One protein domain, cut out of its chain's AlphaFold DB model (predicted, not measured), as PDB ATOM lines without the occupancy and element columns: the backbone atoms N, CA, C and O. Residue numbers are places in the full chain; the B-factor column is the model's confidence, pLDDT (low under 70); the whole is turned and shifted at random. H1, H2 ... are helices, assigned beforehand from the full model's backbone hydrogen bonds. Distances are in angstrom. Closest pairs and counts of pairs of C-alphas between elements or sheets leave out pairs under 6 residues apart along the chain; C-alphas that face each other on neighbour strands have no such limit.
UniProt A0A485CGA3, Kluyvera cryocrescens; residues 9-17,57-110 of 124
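What this domain is: This is residues 9 to 17 and 57 to 110 of the 124 residues of a protein of Kluyvera cryocrescens (UniProt A0A485CGA3). With little regular structure, the model is one straight helix, H2, through the middle of a set of loops, with the short helix H1 off to the side of its first half. Residues 9 to 13 run beside H2; beyond its far end, residues 91 to 110 loop out and run back past it, and residues 99 to 104 stick out. The printed part has 63 residues, 21 of them in the two named helices, H1 then H2, with no named strand: all helix. It is only just compact, close to loose, with a radius of gyration of the C-alphas of 12.5 A and spans of 32 by 29 by 27 A.

How they stand to each other: H1, residues 66 to 69, and H2, residues 74 to 90, are close but not clearly touching; their closest C-alphas, of Ile 69 and Arg 77, are 7.5 A apart. A tight link of 4 residues joins them. In H2 every O i to N i+4 pair is within hydrogen-bond range; H1 is too short for such a pair.

Where its parts are: H1 begins at C-alpha 66 (2.091, -12.083, 34.723). H2 is 24.6 A long, ending at C-alpha 90 (-16.308, -30.011, 43.095).

The domain as a whole: Residues 18 to 56 are not printed; C-alphas 17 and 57 are 14.6 A apart across this cut. Residues 13 to 17 and 57 to 61 have pLDDT under 70.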
ATOM      1  N   GLY A   9     -18.940 -30.980  39.245       86.75
ATOM      2  CA  GLY A   9     -18.937 -29.530  39.453       86.75
ATOM      3  C   GLY A   9     -19.234 -28.749  38.175       86.75
ATOM      4  O   GLY A   9     -18.980 -29.228  37.067       86.75
ATOM      5  N   MET A  10     -19.797 -27.545  38.316       86.94
ATOM      6  CA  MET A  10     -20.181 -26.683  37.195       86.94
ATOM      7  C   MET A  10     -19.815 -25.222  37.465       86.94
ATOM      8  O   MET A  10     -20.333 -24.573  38.366       86.94
ATOM      9  N   GLY A  11     -18.966 -24.661  36.611       82.06
ATOM     10  CA  GLY A  11     -18.542 -23.268  36.696       82.06
ATOM     11  C   GLY A  11     -18.814 -22.531  35.395       82.06
ATOM     12  O   GLY A  11     -18.524 -23.014  34.302       82.06
ATOM     13  N   TRP A  12     -19.358 -21.325  35.498       77.06
ATOM     14  CA  TRP A  12     -19.691 -20.498  34.340       77.06
ATOM     15  C   TRP A  12     -19.463 -19.030  34.646       77.06
ATOM     16  O   TRP A  12     -19.749 -18.525  35.730       77.06
ATOM     17  N   ARG A  13     -18.970 -18.315  33.638       69.25
ATOM     18  CA  ARG A  13     -18.727 -16.879  33.712       69.25
ATOM     19  C   ARG A  13     -19.588 -16.179  32.673       69.25
ATOM     20  O   ARG A  13     -19.189 -16.018  31.526       69.25
ATOM     21  N   ASN A  14     -20.784 -15.767  33.080       64.44
ATOM     22  CA  ASN A  14     -21.686 -14.959  32.261       64.44
ATOM     23  C   ASN A  14     -21.891 -13.566  32.889       64.44
ATOM     24  O   ASN A  14     -21.467 -13.306  34.016       64.44
ATOM     25  N   ARG A  15     -22.546 -12.648  32.161       53.69
ATOM     26  CA  ARG A  15     -22.820 -11.259  32.607       53.69
ATOM     27  C   ARG A  15     -23.565 -11.179  33.947       53.69
ATOM     28  O   ARG A  15     -23.577 -10.138  34.592       53.69
ATOM     29  N   PHE A  16     -24.219 -12.260  34.325       48.16
ATOM     30  CA  PHE A  16     -25.179 -12.318  35.401       48.16
ATOM     31  C   PHE A  16     -24.596 -12.976  36.672       48.16
ATOM     32  O   PHE A  16     -25.038 -12.697  37.784       48.16
ATOM     33  N   TRP A  17     -23.518 -13.750  36.519       44.59
ATOM     34  CA  TRP A  17     -22.966 -14.621  37.555       44.59
ATOM     35  C   TRP A  17     -22.249 -13.920  38.710       44.59
ATOM     36  O   TRP A  17     -22.245 -14.439  39.817       44.59
ATOM     37  N   THR A  57     -13.761  -6.360  31.127       44.09
ATOM     38  CA  THR A  57     -12.510  -6.165  31.866       44.09
ATOM     39  C   THR A  57     -12.806  -6.530  33.319       44.09
ATOM     40  O   THR A  57     -12.718  -5.711  34.221       44.09
ATOM     41  N   SER A  58     -13.294  -7.750  33.554       48.28
ATOM     42  CA  SER A  58     -13.434  -8.252  34.914       48.28
ATOM     43  C   SER A  58     -12.024  -8.522  35.417       48.28
ATOM     44  O   SER A  58     -11.331  -9.377  34.851       48.28
ATOM     45  N   LEU A  59     -11.618  -7.738  36.415       55.97
ATOM     46  CA  LEU A  59     -10.431  -7.897  37.250       55.97
ATOM     47  C   LEU A  59     -10.081  -9.386  37.353       55.97
ATOM     48  O   LEU A  59     -10.898 -10.204  37.788       55.97
ATOM     49  N   LEU A  60      -8.919  -9.759  36.814       62.97
ATOM     50  CA  LEU A  60      -8.365 -11.067  37.130       62.97
ATOM     51  C   LEU A  60      -8.123 -11.089  38.640       62.97
ATOM     52  O   LEU A  60      -7.650 -10.083  39.168       62.97
ATOM     53  N   PRO A  61      -8.411 -12.207  39.308       66.50
ATOM     54  CA  PRO A  61      -7.907 -12.458  40.646       66.50
ATOM     55  C   PRO A  61      -6.406 -12.156  40.769       66.50
ATOM     56  O   PRO A  61      -5.637 -12.379  39.829       66.50
ATOM     57  N   VAL A  62      -5.999 -11.625  41.923       70.00
ATOM     58  CA  VAL A  62      -4.641 -11.101  42.164       70.00
ATOM     59  C   VAL A  62      -3.571 -12.198  42.062       70.00
ATOM     60  O   VAL A  62      -2.436 -11.918  41.680       70.00
ATOM     61  N   HIS A  63      -3.933 -13.464  42.294       80.62
ATOM     62  CA  HIS A  63      -3.030 -14.619  42.204       80.62
ATOM     63  C   HIS A  63      -2.646 -15.029  40.773       80.62
ATOM     64  O   HIS A  63      -1.768 -15.875  40.576       80.62
ATOM     65  N   TYR A  64      -3.243 -14.423  39.744       79.62
ATOM     66  CA  TYR A  64      -2.823 -14.654  38.365       79.62
ATOM     67  C   TYR A  64      -1.532 -13.896  38.040       79.62
ATOM     68  O   TYR A  64      -1.538 -12.741  37.612       79.62
ATOM     69  N   THR A  65      -0.397 -14.579  38.186       83.81
ATOM     70  CA  THR A  65       0.918 -14.009  37.865       83.81
ATOM     71  C   THR A  65       1.037 -13.610  36.389       83.81
ATOM     72  O   THR A  65       0.506 -14.278  35.491       83.81
ATOM     73  N   ARG A  66       1.819 -12.552  36.102       83.19
ATOM     74  CA  ARG A  66       2.091 -12.083  34.723       83.19
ATOM     75  C   ARG A  66       2.566 -13.206  33.794       83.19
ATOM     76  O   ARG A  66       2.200 -13.231  32.621       83.19
ATOM     77  N   LYS A  67       3.357 -14.146  34.323       84.81
ATOM     78  CA  LYS A  67       3.899 -15.290  33.576       84.81
ATOM     79  C   LYS A  67       2.798 -16.224  33.063       84.81
ATOM     80  O   LYS A  67       2.914 -16.705  31.939       84.81
ATOM     81  N   ARG A  68       1.729 -16.438  33.841       83.62
ATOM     82  CA  ARG A  68       0.590 -17.293  33.461       83.62
ATOM     83  C   ARG A  68      -0.327 -16.607  32.447       83.62
ATOM     84  O   ARG A  68      -0.758 -17.231  31.485       83.62
ATOM     85  N   ILE A  69      -0.567 -15.305  32.604       84.69
ATOM     86  CA  ILE A  69      -1.552 -14.587  31.775       84.69
ATOM     87  C   ILE A  69      -1.012 -14.086  30.429       84.69
ATOM     88  O   ILE A  69      -1.813 -13.746  29.562       84.69
ATOM     89  N   ARG A  70       0.314 -14.049  30.211       84.31
ATOM     90  CA  ARG A  70       0.914 -13.539  28.956       84.31
ATOM     91  C   ARG A  70       0.481 -14.307  27.701       84.31
ATOM     92  O   ARG A  70       0.427 -13.723  26.627       84.31
ATOM     93  N   ALA A  71       0.176 -15.596  27.850       81.94
ATOM     94  CA  ALA A  71      -0.282 -16.468  26.767       81.94
ATOM     95  C   ALA A  71      -1.816 -16.523  26.653       81.94
ATOM     96  O   ALA A  71      -2.353 -17.150  25.745       81.94
ATOM     97  N   MET A  72      -2.538 -15.881  27.577       85.00
ATOM     98  CA  MET A  72      -3.987 -15.985  27.673       85.00
ATOM     99  C   MET A  72      -4.662 -14.763  27.053       85.00
ATOM    100  O   MET A  72      -4.577 -13.643  27.564       85.00
ATOM    101  N   GLY A  73      -5.426 -14.996  25.985       83.12
ATOM    102  CA  GLY A  73      -6.408 -14.024  25.517       83.12
ATOM    103  C   GLY A  73      -7.494 -13.769  26.574       83.12
ATOM    104  O   GLY A  73      -7.630 -14.486  27.564       83.12
ATOM    105  N   ARG A  74      -8.331 -12.761  26.349       79.94
ATOM    106  CA  ARG A  74      -9.584 -12.542  27.091       79.94
ATOM    107  C   ARG A  74     -10.454 -13.801  27.148       79.94
ATOM    108  O   ARG A  74     -10.957 -14.099  28.222       79.94
ATOM    109  N   VAL A  75     -10.615 -14.533  26.040       82.44
ATOM    110  CA  VAL A  75     -11.410 -15.780  26.024       82.44
ATOM    111  C   VAL A  75     -10.776 -16.830  26.937       82.44
ATOM    112  O   VAL A  75     -11.452 -17.367  27.809       82.44
ATOM    113  N   SER A  76      -9.461 -17.034  26.827       84.44
ATOM    114  CA  SER A  76      -8.714 -17.963  27.682       84.44
ATOM    115  C   SER A  76      -8.830 -17.602  29.167       84.44
ATOM    116  O   SER A  76      -9.092 -18.475  29.981       84.44
ATOM    117  N   ARG A  77      -8.742 -16.312  29.524       84.62
ATOM    118  CA  ARG A  77      -8.913 -15.823  30.909       84.62
ATOM    119  C   ARG A  77     -10.322 -16.031  31.467       84.62
ATOM    120  O   ARG A  77     -10.508 -16.108  32.682       84.62
ATOM    121  N   LEU A  78     -11.340 -16.025  30.607       82.69
ATOM    122  CA  LEU A  78     -12.713 -16.315  31.020       82.69
ATOM    123  C   LEU A  78     -12.891 -17.817  31.253       82.69
ATOM    124  O   LEU A  78     -13.471 -18.181  32.274       82.69
ATOM    125  N   ALA A  79     -12.335 -18.649  30.369       84.69
ATOM    126  CA  ALA A  79     -12.346 -20.103  30.501       84.69
ATOM    127  C   ALA A  79     -11.622 -20.569  31.776       84.69
ATOM    128  O   ALA A  79     -12.215 -21.295  32.565       84.69
ATOM    129  N   THR A  80     -10.412 -20.067  32.052       88.19
ATOM    130  CA  THR A  80      -9.646 -20.453  33.255       88.19
ATOM    131  C   THR A  80     -10.326 -20.059  34.563       88.19
ATOM    132  O   THR A  80     -10.177 -20.732  35.575       88.19
ATOM    133  N   ARG A  81     -11.094 -18.965  34.576       85.62
ATOM    134  CA  ARG A  81     -11.870 -18.619  35.772       85.62
ATOM    135  C   ARG A  81     -13.123 -19.479  35.906       85.62
ATOM    136  O   ARG A  81     -13.540 -19.751  37.023       85.62
ATOM    137  N   ALA A  82     -13.743 -19.872  34.795       85.06
ATOM    138  CA  ALA A  82     -14.883 -20.781  34.832       85.06
ATOM    139  C   ALA A  82     -14.470 -22.171  35.343       85.06
ATOM    140  O   ALA A  82     -15.182 -22.721  36.176       85.06
ATOM    141  N   THR A  83     -13.298 -22.686  34.939       88.12
ATOM    142  CA  THR A  83     -12.734 -23.924  35.512       88.12
ATOM    143  C   THR A  83     -12.486 -23.819  36.998       88.12
ATOM    144  O   THR A  83     -12.814 -24.741  37.726       88.12
ATOM    145  N   GLU A  84     -11.911 -22.705  37.447       87.62
ATOM    146  CA  GLU A  84     -11.576 -22.502  38.857       87.62
ATOM    147  C   GLU A  84     -12.835 -22.592  39.729       87.62
ATOM    148  O   GLU A  84     -12.858 -23.353  40.683       87.62
ATOM    149  N   LEU A  85     -13.928 -21.940  39.314       85.44
ATOM    150  CA  LEU A  85     -15.222 -22.040  39.999       85.44
ATOM    151  C   LEU A  85     -15.804 -23.465  39.981       85.44
ATOM    152  O   LEU A  85     -16.435 -23.884  40.945       85.44
ATOM    153  N   ALA A  86     -15.617 -24.207  38.884       87.56
ATOM    154  CA  ALA A  86     -16.090 -25.589  38.785       87.56
ATOM    155  C   ALA A  86     -15.318 -26.522  39.731       87.56
ATOM    156  O   ALA A  86     -15.924 -27.379  40.368       87.56
ATOM    157  N   LEU A  87     -13.998 -26.332  39.831       88.94
ATOM    158  CA  LEU A  87     -13.123 -27.087  40.728       88.94
ATOM    159  C   LEU A  87     -13.378 -26.736  42.196       88.94
ATOM    160  O   LEU A  87     -13.429 -27.641  43.023       88.94
ATOM    161  N   GLU A  88     -13.605 -25.455  42.504       88.56
ATOM    162  CA  GLU A  88     -14.042 -24.999  43.832       88.56
ATOM    163  C   GLU A  88     -15.354 -25.693  44.241       88.56
ATOM    164  O   GLU A  88     -15.446 -26.225  45.343       88.56
ATOM    165  N   GLN A  89     -16.352 -25.758  43.346       86.06
ATOM    166  CA  GLN A  89     -17.621 -26.441  43.634       86.06
ATOM    167  C   GLN A  89     -17.453 -27.958  43.800       86.06
ATOM    168  O   GLN A  89     -18.122 -28.553  44.644       86.06
ATOM    169  N   ALA A  90     -16.591 -28.582  42.998       87.12
ATOM    170  CA  ALA A  90     -16.308 -30.011  43.095       87.12
ATOM    171  C   ALA A  90     -15.440 -30.374  44.316       87.12
ATOM    172  O   ALA A  90     -15.270 -31.557  44.594       87.12
ATOM    173  N   GLY A  91     -14.877 -29.385  45.023       88.75
ATOM    174  CA  GLY A  91     -13.950 -29.610  46.136       88.75
ATOM    175  C   GLY A  91     -12.589 -30.163  45.704       88.75
ATOM    176  O   GLY A  91     -11.889 -30.741  46.523       88.75
ATOM    177  N   LEU A  92     -12.218 -29.997  44.430       89.44
ATOM    178  CA  LEU A  92     -11.005 -30.567  43.823       89.44
ATOM    179  C   LEU A  92      -9.869 -29.546  43.678       89.44
ATOM    180  O   LEU A  92      -8.900 -29.786  42.960       89.44
ATOM    181  N   ILE A  93      -9.995 -28.365  44.289       87.19
ATOM    182  CA  ILE A  93      -8.930 -27.361  44.245       87.19
ATOM    183  C   ILE A  93      -7.684 -27.933  44.950       87.19
ATOM    184  O   ILE A  93      -7.790 -28.480  46.041       87.19
ATOM    185  N   ASP A  94      -6.523 -27.851  44.296       84.56
ATOM    186  CA  ASP A  94      -5.237 -28.393  44.776       84.56
ATOM    187  C   ASP A  94      -5.172 -29.924  44.976       84.56
ATOM    188  O   ASP A  94      -4.209 -30.435  45.549       84.56
ATOM    189  N   ASP A  95      -6.144 -30.674  44.447       88.50
ATOM    190  CA  ASP A  95      -6.137 -32.136  44.512       88.50
ATOM    191  C   ASP A  95      -4.995 -32.735  43.650       88.50
ATOM    192  O   ASP A  95      -4.805 -32.316  42.495       88.50
ATOM    193  N   PRO A  96      -4.223 -33.721  44.158       87.50
ATOM    194  CA  PRO A  96      -3.131 -34.351  43.411       87.50
ATOM    195  C   PRO A  96      -3.580 -34.981  42.085       87.50
ATOM    196  O   PRO A  96      -2.788 -35.005  41.135       87.50
ATOM    197  N   VAL A  97      -4.843 -35.404  41.957       87.31
ATOM    198  CA  VAL A  97      -5.420 -35.958  40.719       87.31
ATOM    199  C   VAL A  97      -5.334 -34.959  39.558       87.31
ATOM    200  O   VAL A  97      -5.185 -35.360  38.398       87.31
ATOM    201  N   LEU A  98      -5.322 -33.648  39.837       86.56
ATOM    202  CA  LEU A  98      -5.148 -32.607  38.815       86.56
ATOM    203  C   LEU A  98      -3.732 -32.559  38.219       86.56
ATOM    204  O   LEU A  98      -3.549 -32.029  37.123       86.56
ATOM    205  N   THR A  99      -2.731 -33.085  38.929       87.00
ATOM    206  CA  THR A  99      -1.318 -33.062  38.505       87.00
ATOM    207  C   THR A  99      -0.757 -34.448  38.175       87.00
ATOM    208  O   THR A  99       0.240 -34.533  37.462       87.00
ATOM    209  N   GLY A 100      -1.428 -35.522  38.603       85.62
ATOM    210  CA  GLY A 100      -1.025 -36.918  38.390       85.62
ATOM    211  C   GLY A 100      -1.253 -37.485  36.981       85.62
ATOM    212  O   GLY A 100      -1.030 -38.669  36.765       85.62
ATOM    213  N   GLY A 101      -1.708 -36.680  36.017       87.69
ATOM    214  CA  GLY A 101      -1.920 -37.109  34.623       87.69
ATOM    215  C   GLY A 101      -3.228 -37.868  34.358       87.69
ATOM    216  O   GLY A 101      -3.595 -38.050  33.201       87.69
ATOM    217  N   GLU A 102      -3.967 -38.240  35.403       87.69
ATOM    218  CA  GLU A 102      -5.297 -38.857  35.295       87.69
ATOM    219  C   GLU A 102      -6.384 -37.852  34.866       87.69
ATOM    220  O   GLU A 102      -7.416 -38.234  34.313       87.69
ATOM    221  N   THR A 103      -6.143 -36.552  35.073       89.88
ATOM    222  CA  THR A 103      -7.073 -35.483  34.684       89.88
ATOM    223  C   THR A 103      -6.786 -34.958  33.278       89.88
ATOM    224  O   THR A 103      -5.740 -34.364  33.012       89.88
ATOM    225  N   GLY A 104      -7.768 -35.096  32.384       90.12
ATOM    226  CA  GLY A 104      -7.767 -34.483  31.054       90.12
ATOM    227  C   GLY A 104      -8.478 -33.125  31.011       90.12
ATOM    228  O   GLY A 104      -9.376 -32.843  31.803       90.12
ATOM    229  N   ILE A 105      -8.114 -32.283  30.039       90.62
ATOM    230  CA  ILE A 105      -8.750 -30.979  29.800       90.62
ATOM    231  C   ILE A 105      -9.258 -30.909  28.354       90.62
ATOM    232  O   ILE A 105      -8.477 -31.050  27.415       90.62
ATOM    233  N   ALA A 106     -10.545 -30.602  28.166       90.62
ATOM    234  CA  ALA A 106     -11.156 -30.381  26.853       90.62
ATOM    235  C   ALA A 106     -11.786 -28.978  26.765       90.62
ATOM    236  O   ALA A 106     -12.741 -28.674  27.478       90.62
ATOM    237  N   TYR A 107     -11.260 -28.117  25.882       88.69
ATOM    238  CA  TYR A 107     -11.756 -26.751  25.648       88.69
ATOM    239  C   TYR A 107     -11.931 -26.445  24.160       88.69
ATOM    240  O   TYR A 107     -11.077 -26.789  23.346       88.69
ATOM    241  N   GLY A 108     -13.001 -25.718  23.820       86.88
ATOM    242  CA  GLY A 108     -13.290 -25.259  22.459       86.88
ATOM    243  C   GLY A 108     -13.752 -23.801  22.416       86.88
ATOM    244  O   GLY A 108     -14.441 -23.325  23.316       86.88
ATOM    245  N   SER A 109     -13.366 -23.080  21.361       84.81
ATOM    246  CA  SER A 109     -13.854 -21.727  21.064       84.81
ATOM    247  C   SER A 109     -14.038 -21.565  19.561       84.81
ATOM    248  O   SER A 109     -13.142 -21.908  18.792       84.81
ATOM    249  N   SER A 110     -15.169 -20.989  19.147       81.44
ATOM    250  CA  SER A 110     -15.495 -20.746  17.733       81.44
ATOM    251  C   SER A 110     -14.540 -19.760  17.061       81.44
ATOM    252  O   SER A 110     -14.387 -19.766  15.847       81.44
TER     253      SER A 110